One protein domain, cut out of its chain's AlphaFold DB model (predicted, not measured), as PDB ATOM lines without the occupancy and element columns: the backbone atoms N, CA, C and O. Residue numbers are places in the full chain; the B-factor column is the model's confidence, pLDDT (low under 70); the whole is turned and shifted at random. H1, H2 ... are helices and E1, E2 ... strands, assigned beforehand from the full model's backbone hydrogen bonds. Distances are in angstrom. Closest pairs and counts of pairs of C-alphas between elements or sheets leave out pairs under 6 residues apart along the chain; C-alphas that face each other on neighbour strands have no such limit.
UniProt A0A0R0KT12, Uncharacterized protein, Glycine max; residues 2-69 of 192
ATOM      1  N   SER A   2     320.815 323.717 180.997       83.56
ATOM      2  CA  SER A   2     321.481 323.084 179.852       83.56
ATOM      3  C   SER A   2     322.894 322.627 180.228       83.56
ATOM      4  O   SER A   2     323.682 323.415 180.758       83.56
ATOM      5  N   THR A   3     323.224 321.365 179.963       92.44
ATOM      6  CA  THR A   3     324.566 320.818 180.181       92.44
ATOM      7  C   THR A   3     325.463 321.197 179.004       92.44
ATOM      8  O   THR A   3     325.167 320.893 177.853       92.44
ATOM      9  N   LEU A   4     326.554 321.912 179.284       95.38
ATOM     10  CA  LEU A   4     327.550 322.253 178.271       95.38
ATOM     11  C   LEU A   4     328.702 321.252 178.340       95.38
ATOM     12  O   LEU A   4     329.215 320.960 179.422       95.38
ATOM     13  N   PHE A   5     329.128 320.758 177.189       97.19
ATOM     14  CA  PHE A   5     330.288 319.894 177.033       97.19
ATOM     15  C   PHE A   5     331.423 320.672 176.378       97.19
ATOM     16  O   PHE A   5     331.190 321.541 175.538       97.19
ATOM     17  N   ILE A   6     332.649 320.352 176.774       96.81
ATOM     18  CA  ILE A   6     333.881 320.954 176.267       96.81
ATOM     19  C   ILE A   6     334.869 319.856 175.877       96.81
ATOM     20  O   ILE A   6     334.953 318.824 176.548       96.81
ATOM     21  N   ALA A   7     335.602 320.078 174.792       97.31
ATOM     22  CA  ALA A   7     336.716 319.250 174.352       97.31
ATOM     23  C   ALA A   7     338.036 319.921 174.755       97.31
ATOM     24  O   ALA A   7     338.267 321.096 174.454       97.31
ATOM     25  N   LEU A   8     338.877 319.167 175.458       96.25
ATOM     26  CA  LEU A   8     340.105 319.632 176.101       96.25
ATOM     27  C   LEU A   8     341.266 318.720 175.732       96.25
ATOM     28  O   LEU A   8     341.069 317.511 175.614       96.25
ATOM     29  N   GLN A   9     342.467 319.275 175.617       95.75
ATOM     30  CA  GLN A   9     343.694 318.509 175.413       95.75
ATOM     31  C   GLN A   9     344.438 318.322 176.737       95.75
ATOM     32  O   GLN A   9     344.578 319.264 177.515       95.75
ATOM     33  N   CYS A  10     344.913 317.105 176.989       95.00
ATOM     34  CA  CYS A  10     345.797 316.804 178.111       95.00
ATOM     35  C   CYS A  10     347.181 317.434 177.894       95.00
ATOM     36  O   CYS A  10     347.777 317.219 176.846       95.00
ATOM     37  N   CYS A  11     347.734 318.119 178.894       92.56
ATOM     38  CA  CYS A  11     349.069 318.727 178.812       92.56
ATOM     39  C   CYS A  11     350.223 317.708 178.820       92.56
ATOM     40  O   CYS A  11     351.353 318.079 178.550       92.56
ATOM     41  N   GLN A  12     349.956 316.451 179.189       92.44
ATOM     42  CA  GLN A  12     350.985 315.429 179.411       92.44
ATOM     43  C   GLN A  12     351.027 314.408 178.270       92.44
ATOM     44  O   GLN A  12     352.045 314.232 177.624       92.44
ATOM     45  N   CYS A  13     349.896 313.763 177.976       92.31
ATOM     46  CA  CYS A  13     349.801 312.762 176.905       92.31
ATOM     47  C   CYS A  13     349.165 313.316 175.621       92.31
ATOM     48  O   CYS A  13     348.793 312.545 174.738       92.31
ATOM     49  N   SER A  14     348.929 314.632 175.547       92.44
ATOM     50  CA  SER A  14     348.336 315.327 174.393       92.44
ATOM     51  C   SER A  14     346.975 314.798 173.915       92.44
ATOM     52  O   SER A  14     346.446 315.291 172.922       92.44
ATOM     53  N   THR A  15     346.368 313.838 174.619       95.19
ATOM     54  CA  THR A  15     345.099 313.209 174.248       95.19
ATOM     55  C   THR A  15     343.943 314.168 174.467       95.19
ATOM     56  O   THR A  15     343.845 314.803 175.523       95.19
ATOM     57  N   MET A  16     343.030 314.236 173.501       96.00
ATOM     58  CA  MET A  16     341.842 315.071 173.617       96.00
ATOM     59  C   MET A  16     340.697 314.309 174.280       96.00
ATOM     60  O   MET A  16     340.533 313.108 174.060       96.00
ATOM     61  N   GLN A  17     339.928 314.989 175.129       96.75
ATOM     62  CA  GLN A  17     338.860 314.400 175.934       96.75
ATOM     63  C   GLN A  17     337.654 315.328 176.018       96.75
ATOM     64  O   GLN A  17     337.789 316.544 176.139       96.75
ATOM     65  N   VAL A  18     336.464 314.727 176.019       96.88
ATOM     66  CA  VAL A  18     335.206 315.430 176.272       96.88
ATOM     67  C   VAL A  18     334.917 315.417 177.768       96.88
ATOM     68  O   VAL A  18     334.916 314.356 178.396       96.88
ATOM     69  N   LYS A  19     334.630 316.585 178.342       95.88
ATOM     70  CA  LYS A  19     334.178 316.732 179.730       95.88
ATOM     71  C   LYS A  19     332.949 317.631 179.785       95.88
ATOM     72  O   LYS A  19     332.770 318.524 178.962       95.88
ATOM     73  N   GLN A  20     332.096 317.404 180.773       95.31
ATOM     74  CA  GLN A  20     331.011 318.327 181.081       95.31
ATOM     75  C   GLN A  20     331.583 319.555 181.799       95.31
ATOM     76  O   GLN A  20     332.311 319.414 182.785       95.31
ATOM     77  N   LYS A  21     331.248 320.758 181.324       94.19
ATOM     78  CA  LYS A  21     331.664 322.011 181.952       94.19
ATOM     79  C   LYS A  21     330.941 322.169 183.286       94.19
ATOM     80  O   LYS A  21     329.711 322.233 183.339       94.19
ATOM     81  N   LYS A  22     331.712 322.248 184.366       92.69
ATOM     82  CA  LYS A  22     331.212 322.615 185.694       92.69
ATOM     83  C   LYS A  22     331.300 324.133 185.846       92.69
ATOM     84  O   LYS A  22     332.232 324.745 185.340       92.69
ATOM     85  N   LYS A  23     330.333 324.743 186.537       87.81
ATOM     86  CA  LYS A  23     330.326 326.199 186.777       87.81
ATOM     87  C   LYS A  23     331.431 326.634 187.745       87.81
ATOM     88  O   LYS A  23     332.029 327.678 187.546       87.81
ATOM     89  N   SER A  24     331.690 325.830 188.777       86.19
ATOM     90  CA  SER A  24     332.571 326.187 189.897       86.19
ATOM     91  C   SER A  24     333.979 325.594 189.821       86.19
ATOM     92  O   SER A  24     334.857 326.027 190.556       86.19
ATOM     93  N   SER A  25     334.216 324.589 188.969       87.81
ATOM     94  CA  SER A  25     335.499 323.885 188.921       87.81
ATOM     95  C   SER A  25     336.052 323.820 187.508       87.81
ATOM     96  O   SER A  25     335.433 323.248 186.612       87.81
ATOM     97  N   ASN A  26     337.265 324.348 187.362       91.19
ATOM     98  CA  ASN A  26     338.084 324.254 186.158       91.19
ATOM     99  C   ASN A  26     339.137 323.140 186.268       91.19
ATOM    100  O   ASN A  26     340.084 323.124 185.491       91.19
ATOM    101  N   LYS A  27     339.021 322.230 187.245       94.00
ATOM    102  CA  LYS A  27     339.963 321.120 187.451       94.00
ATOM    103  C   LYS A  27     339.400 319.826 186.865       94.00
ATOM    104  O   LYS A  27     338.214 319.527 187.027       94.00
ATOM    105  N   TRP A  28     340.250 319.044 186.211       95.62
ATOM    106  CA  TRP A  28     339.901 317.761 185.613       95.62
ATOM    107  C   TRP A  28     341.092 316.799 185.645       95.62
ATOM    108  O   TRP A  28     342.241 317.217 185.720       95.62
ATOM    109  N   ASN A  29     340.809 315.499 185.576       96.31
ATOM    110  CA  ASN A  29     341.835 314.465 185.485       96.31
ATOM    111  C   ASN A  29     341.772 313.825 184.100       96.31
ATOM    112  O   ASN A  29     340.682 313.479 183.613       96.31
ATOM    113  N   CYS A  30     342.936 313.673 183.477       96.12
ATOM    114  CA  CYS A  30     343.072 312.956 182.218       96.12
ATOM    115  C   CYS A  30     342.713 311.478 182.415       96.12
ATOM    116  O   CYS A  30     343.288 310.832 183.272       96.12
ATOM    117  N   ALA A  31     341.804 310.924 181.610       95.00
ATOM    118  CA  ALA A  31     341.422 309.510 181.710       95.00
ATOM    119  C   ALA A  31     342.483 308.512 181.194       95.00
ATOM    120  O   ALA A  31     342.300 307.315 181.356       95.00
ATOM    121  N   VAL A  32     343.550 308.992 180.539       94.62
ATOM    122  CA  VAL A  32     344.621 308.148 179.978       94.62
ATOM    123  C   VAL A  32     345.829 308.118 180.909       94.62
ATOM    124  O   VAL A  32     346.210 307.061 181.387       94.62
ATOM    125  N   CYS A  33     346.422 309.280 181.202       95.56
ATOM    126  CA  CYS A  33     347.598 309.371 182.073       95.56
ATOM    127  C   CYS A  33     347.272 309.695 183.541       95.56
ATOM    128  O   CYS A  33     348.187 309.859 184.339       95.56
ATOM    129  N   ASN A  34     345.995 309.855 183.906       96.12
ATOM    130  CA  ASN A  34     345.528 310.173 185.267       96.12
ATOM    131  C   ASN A  34     346.073 311.462 185.906       96.12
ATOM    132  O   ASN A  34     345.813 311.738 187.077       96.12
ATOM    133  N   GLN A  35     346.747 312.308 185.132       94.75
ATOM    134  CA  GLN A  35     347.296 313.567 185.623       94.75
ATOM    135  C   GLN A  35     346.188 314.579 185.940       94.75
ATOM    136  O   GLN A  35     345.273 314.788 185.130       94.75
ATOM    137  N   LYS A  36     346.285 315.211 187.118       95.56
ATOM    138  CA  LYS A  36     345.373 316.267 187.583       95.56
ATOM    139  C   LYS A  36     345.760 317.588 186.928       95.56
ATOM    140  O   LYS A  36     346.904 318.014 187.033       95.56
ATOM    141  N   GLN A  37     344.820 318.230 186.247       95.19
ATOM    142  CA  GLN A  37     345.092 319.400 185.418       95.19
ATOM    143  C   GLN A  37     343.972 320.431 185.539       95.19
ATOM    144  O   GLN A  37     342.834 320.121 185.902       95.19
ATOM    145  N   SER A  38     344.291 321.681 185.235       95.25
ATOM    146  CA  SER A  38     343.296 322.719 185.006       95.25
ATOM    147  C   SER A  38     342.883 322.755 183.532       95.25
ATOM    148  O   SER A  38     343.545 322.219 182.643       95.25
ATOM    149  N   VAL A  39     341.731 323.356 183.261       93.12
ATOM    150  CA  VAL A  39     341.299 323.689 181.905       93.12
ATOM    151  C   VAL A  39     342.137 324.870 181.416       93.12
ATOM    152  O   VAL A  39     341.914 325.993 181.855       93.12
ATOM    153  N   CYS A  40     343.088 324.616 180.512       88.88
ATOM    154  CA  CYS A  40     343.906 325.668 179.896       88.88
ATOM    155  C   CYS A  40     343.292 326.177 178.585       88.88
ATOM    156  O   CYS A  40     343.122 327.378 178.399       88.88
ATOM    157  N   ARG A  41     342.929 325.263 177.673       90.31
ATOM    158  CA  ARG A  41     342.374 325.597 176.353       90.31
ATOM    159  C   ARG A  41     341.207 324.684 175.998       90.31
ATOM    160  O   ARG A  41     341.307 323.464 176.114       90.31
ATOM    161  N   VAL A  42     340.115 325.293 175.540       94.81
ATOM    162  CA  VAL A  42     338.935 324.602 175.006       94.81
ATOM    163  C   VAL A  42     339.006 324.636 173.484       94.81
ATOM    164  O   VAL A  42     339.096 325.711 172.899       94.81
ATOM    165  N   PHE A  43     338.973 323.465 172.851       94.44
ATOM    166  CA  PHE A  43     339.077 323.326 171.390       94.44
ATOM    167  C   PHE A  43     337.711 323.278 170.706       94.44
ATOM    168  O   PHE A  43     337.550 323.784 169.604       94.44
ATOM    169  N   ALA A  44     336.720 322.694 171.378       95.88
ATOM    170  CA  ALA A  44     335.335 322.676 170.931       95.88
ATOM    171  C   ALA A  44     334.401 322.714 172.141       95.88
ATOM    172  O   ALA A  44     334.747 322.234 173.223       95.88
ATOM    173  N   GLN A  45     333.205 323.265 171.959       96.44
ATOM    174  CA  GLN A  45     332.155 323.274 172.973       96.44
ATOM    175  C   GLN A  45     330.790 323.051 172.330       96.44
ATOM    176  O   GLN A  45     330.578 323.414 171.175       96.44
ATOM    177  N   GLY A  46     329.855 322.469 173.072       95.75
ATOM    178  CA  GLY A  46     328.502 322.255 172.573       95.75
ATOM    179  C   GLY A  46     327.569 321.660 173.615       95.75
ATOM    180  O   GLY A  46     328.001 321.155 174.649       95.75
ATOM    181  N   PHE A  47     326.270 321.706 173.335       95.50
ATOM    182  CA  PHE A  47     325.239 321.103 174.190       95.50
ATOM    183  C   PHE A  47     325.090 319.592 173.956       95.50
ATOM    184  O   PHE A  47     324.591 318.866 174.810       95.50
ATOM    185  N   MET A  48     325.554 319.103 172.803       95.38
ATOM    186  CA  MET A  48     325.481 317.701 172.399       95.38
ATOM    187  C   MET A  48     326.858 317.045 172.526       95.38
ATOM    188  O   MET A  48     327.755 317.300 171.724       95.38
ATOM    189  N   ALA A  49     327.025 316.139 173.493       94.94
ATOM    190  CA  ALA A  49     328.276 315.395 173.660       94.94
ATOM    191  C   ALA A  49     328.632 314.533 172.433       94.94
ATOM    192  O   ALA A  49     329.806 314.260 172.200       94.94
ATOM    193  N   LYS A  50     327.633 314.103 171.647       95.81
ATOM    194  CA  LYS A  50     327.815 313.265 170.450       95.81
ATOM    195  C   LYS A  50     328.760 313.906 169.431       95.81
ATOM    196  O   LYS A  50     329.689 313.243 168.989       95.81
ATOM    197  N   GLU A  51     328.561 315.182 169.111       92.81
ATOM    198  CA  GLU A  51     329.376 315.868 168.101       92.81
ATOM    199  C   GLU A  51     330.803 316.122 168.598       92.81
ATOM    200  O   GLU A  51     331.766 315.922 167.864       92.81
ATOM    201  N   LEU A  52     330.964 316.439 169.887       96.44
ATOM    202  CA  LEU A  52     332.290 316.578 170.491       96.44
ATOM    203  C   LEU A  52     333.062 315.256 170.522       96.44
ATOM    204  O   LEU A  52     334.283 315.267 170.391       96.44
ATOM    205  N   ARG A  53     332.380 314.118 170.702       96.06
ATOM    206  CA  ARG A  53     333.041 312.805 170.674       96.06
ATOM    207  C   ARG A  53     333.623 312.496 169.300       96.06
ATOM    208  O   ARG A  53     334.754 312.032 169.271       96.06
ATOM    209  N   LYS A  54     332.909 312.802 168.208       95.88
ATOM    210  CA  LYS A  54     333.439 312.647 166.840       95.88
ATOM    211  C   LYS A  54     334.699 313.492 166.647       95.88
ATOM    212  O   LYS A  54     335.753 312.947 166.366       95.88
ATOM    213  N   PHE A  55     334.625 314.784 166.974       95.50
ATOM    214  CA  PHE A  55     335.779 315.691 166.920       95.50
ATOM    215  C   PHE A  55     336.989 315.168 167.718       95.50
ATOM    216  O   PHE A  55     338.129 315.229 167.261       95.50
ATOM    217  N   VAL A  56     336.750 314.628 168.919       96.50
ATOM    218  CA  VAL A  56     337.802 314.028 169.748       96.50
ATOM    219  C   VAL A  56     338.377 312.755 169.138       96.50
ATOM    220  O   VAL A  56     339.590 312.555 169.208       96.50
ATOM    221  N   GLN A  57     337.531 311.902 168.564       95.88
ATOM    222  CA  GLN A  57     337.957 310.690 167.874       95.88
ATOM    223  C   GLN A  57     338.839 311.045 166.682       95.88
ATOM    224  O   GLN A  57     339.989 310.622 166.674       95.88
ATOM    225  N   ASP A  58     338.364 311.889 165.769       94.12
ATOM    226  CA  ASP A  58     339.092 312.270 164.554       94.12
ATOM    227  C   ASP A  58     340.486 312.822 164.886       94.12
ATOM    228  O   ASP A  58     341.499 312.378 164.351       94.12
ATOM    229  N   PHE A  59     340.563 313.722 165.867       93.81
ATOM    230  CA  PHE A  59     341.829 314.313 166.293       93.81
ATOM    231  C   PHE A  59     342.764 313.306 166.979       93.81
ATOM    232  O   PHE A  59     343.975 313.341 166.766       93.81
ATOM    233  N   ASN A  60     342.239 312.389 167.798       93.75
ATOM    234  CA  ASN A  60     343.066 311.349 168.416       93.75
ATOM    235  C   ASN A  60     343.518 310.289 167.397       93.75
ATOM    236  O   ASN A  60     344.641 309.807 167.512       93.75
ATOM    237  N   MET A  61     342.691 309.961 166.403       91.81
ATOM    238  CA  MET A  61     343.053 309.054 165.308       91.81
ATOM    239  C   MET A  61     344.138 309.672 164.430       91.81
ATOM    240  O   MET A  61     345.146 309.024 164.175       91.81
ATOM    241  N   SER A  62     343.999 310.956 164.082       89.31
ATOM    242  CA  SER A  62     345.005 311.689 163.301       89.31
ATOM    243  C   SER A  62     346.371 311.780 163.980       89.31
ATOM    244  O   SER A  62     347.360 312.039 163.317       89.31
ATOM    245  N   ARG A  63     346.444 311.593 165.304       81.50
ATOM    246  CA  ARG A  63     347.716 311.564 166.032       81.50
ATOM    247  C   ARG A  63     348.411 310.213 165.979       81.50
ATOM    248  O   ARG A  63     349.632 310.187 165.912       81.50
ATOM    249  N   LYS A  64     347.652 309.118 166.038       70.19
ATOM    250  CA  LYS A  64     348.223 307.764 166.033       70.19
ATOM    251  C   LYS A  64     348.998 307.484 164.750       70.19
ATOM    252  O   LYS A  64     350.092 306.949 164.822       70.19
ATOM    253  N   SER A  65     348.519 307.998 163.616       60.25
ATOM    254  CA  SER A  65     349.228 307.896 162.335       60.25
ATOM    255  C   SER A  65     350.627 308.530 162.322       60.25
ATOM    256  O   SER A  65     351.390 308.244 161.413       60.25
ATOM    257  N   PHE A  66     350.973 309.394 163.286       57.03
ATOM    258  CA  PHE A  66     352.323 309.961 163.409       57.03
ATOM    259  C   PHE A  66     353.188 309.262 164.471       57.03
ATOM    260  O   PHE A  66     354.406 309.380 164.414       57.03
ATOM    261  N   ASP A  67     352.573 308.575 165.438       56.66
ATOM    262  CA  ASP A  67     353.266 307.893 166.548       56.66
ATOM    263  C   ASP A  67     353.636 306.447 166.182       56.66
ATOM    264  O   ASP A  67     354.672 305.944 166.604       56.66
ATOM    265  N   ASP A  68     352.842 305.807 165.314       54.16
ATOM    266  CA  ASP A  68     353.044 304.420 164.875       54.16
ATOM    267  C   ASP A  68     354.199 304.240 163.868       54.16
ATOM    268  O   ASP A  68     354.361 303.157 163.314       54.16
ATOM    269  N   GLY A  69     355.031 305.262 163.632       50.88
ATOM    270  CA  GLY A  69     356.314 305.110 162.933       50.88
ATOM    271  C   GLY A  69     356.245 304.504 161.526       50.88
ATOM    272  O   GLY A  69     357.282 304.110 160.999       50.88
TER     273      GLY A  69
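AT A GLANCE: This is residues 2 to 69 of the 192 residues of an uncharacterized protein of Glycine max (UniProt A0A0R0KT12). A small three-stranded sheet, E2 E1 E5, has one long helix, H1, lying along one of its faces, while the short hairpin of E3 and E4 sits off the other side of the sheet, away from the helix. Residues 49 to 60 of H1 cover the sheet; the helix then runs on past it, and residues 64 to 69, of which 64 to 67 belong to H1, stick out at one end. The printed part has 68 residues, with five named strands and one named helix in the order E1 E2 E3 E4 E5 H1; the class is mixed, helices and strands. Both sheets, E2 E1 E5 and E3 E4, are antiparallel. The whole is compact, with a radius of gyration of the C-alphas of 12.2 A, yet elongated in outline, 42 by 25 by 16 A.

HOW THE PARTS SIT: E1, residues 5 to 9, and E2, residues 16 to 20, form an antiparallel hairpin at 150 degrees, with N 17 and O 8 at 2.8 A, within hydrogen-bond range. E3, residues 27 to 29, and E4, residues 36 to 38, form a second hairpin at 143 degrees, with N 28 and O 37 at 2.8 A. E2 and E3 are only just apart, their closest C-alphas 8.3 A from each other. E5, residues 42 to 46, is the other antiparallel neighbour of E1, at 162 degrees, with N 5 and O 46 at 2.8 A; E1 is the inner strand, E2 and E5 the edge strands. H1, residues 49 to 67, is on the sheet E2 E1 E5, making two layers, a helix on one face of a sheet, at a height over the sheet of 9.1 A. It lies over E1 and runs along the strands, at 1 degrees to E1 on the local plane; it is only just not over E5, on which 2 of its C-alphas fall. The closest C-alphas of E2 and H1, those of Met 16 and Val 56, are 5.7 A apart. H1 is apart from E3 and E4. In H1, 13 of 15 O i to N i+4 pairs are within hydrogen-bond range.

IN THESE COORDINATES: E1 begins at C-alpha 5, (330.288, 319.894, 177.033), and spans 13.6 A, as does E2. E3 spans 7.2 A, E4 7.3 A and E5 11.0 A. H1 runs 27.0 A from C-alpha 49 at (328.276, 315.395, 173.660) to C-alpha 67 at (353.266, 307.893, 166.548).

THE WHOLE: The C-alphas of Ser 2 and Gly 69, the two farthest apart, are 42.7 A from each other. The printed part has no cut. The links E4 to E5 and E5 to H1 are tight, the others short. The mean pLDDT of the printed part is 90.8; residues 65 to 69 are under 70.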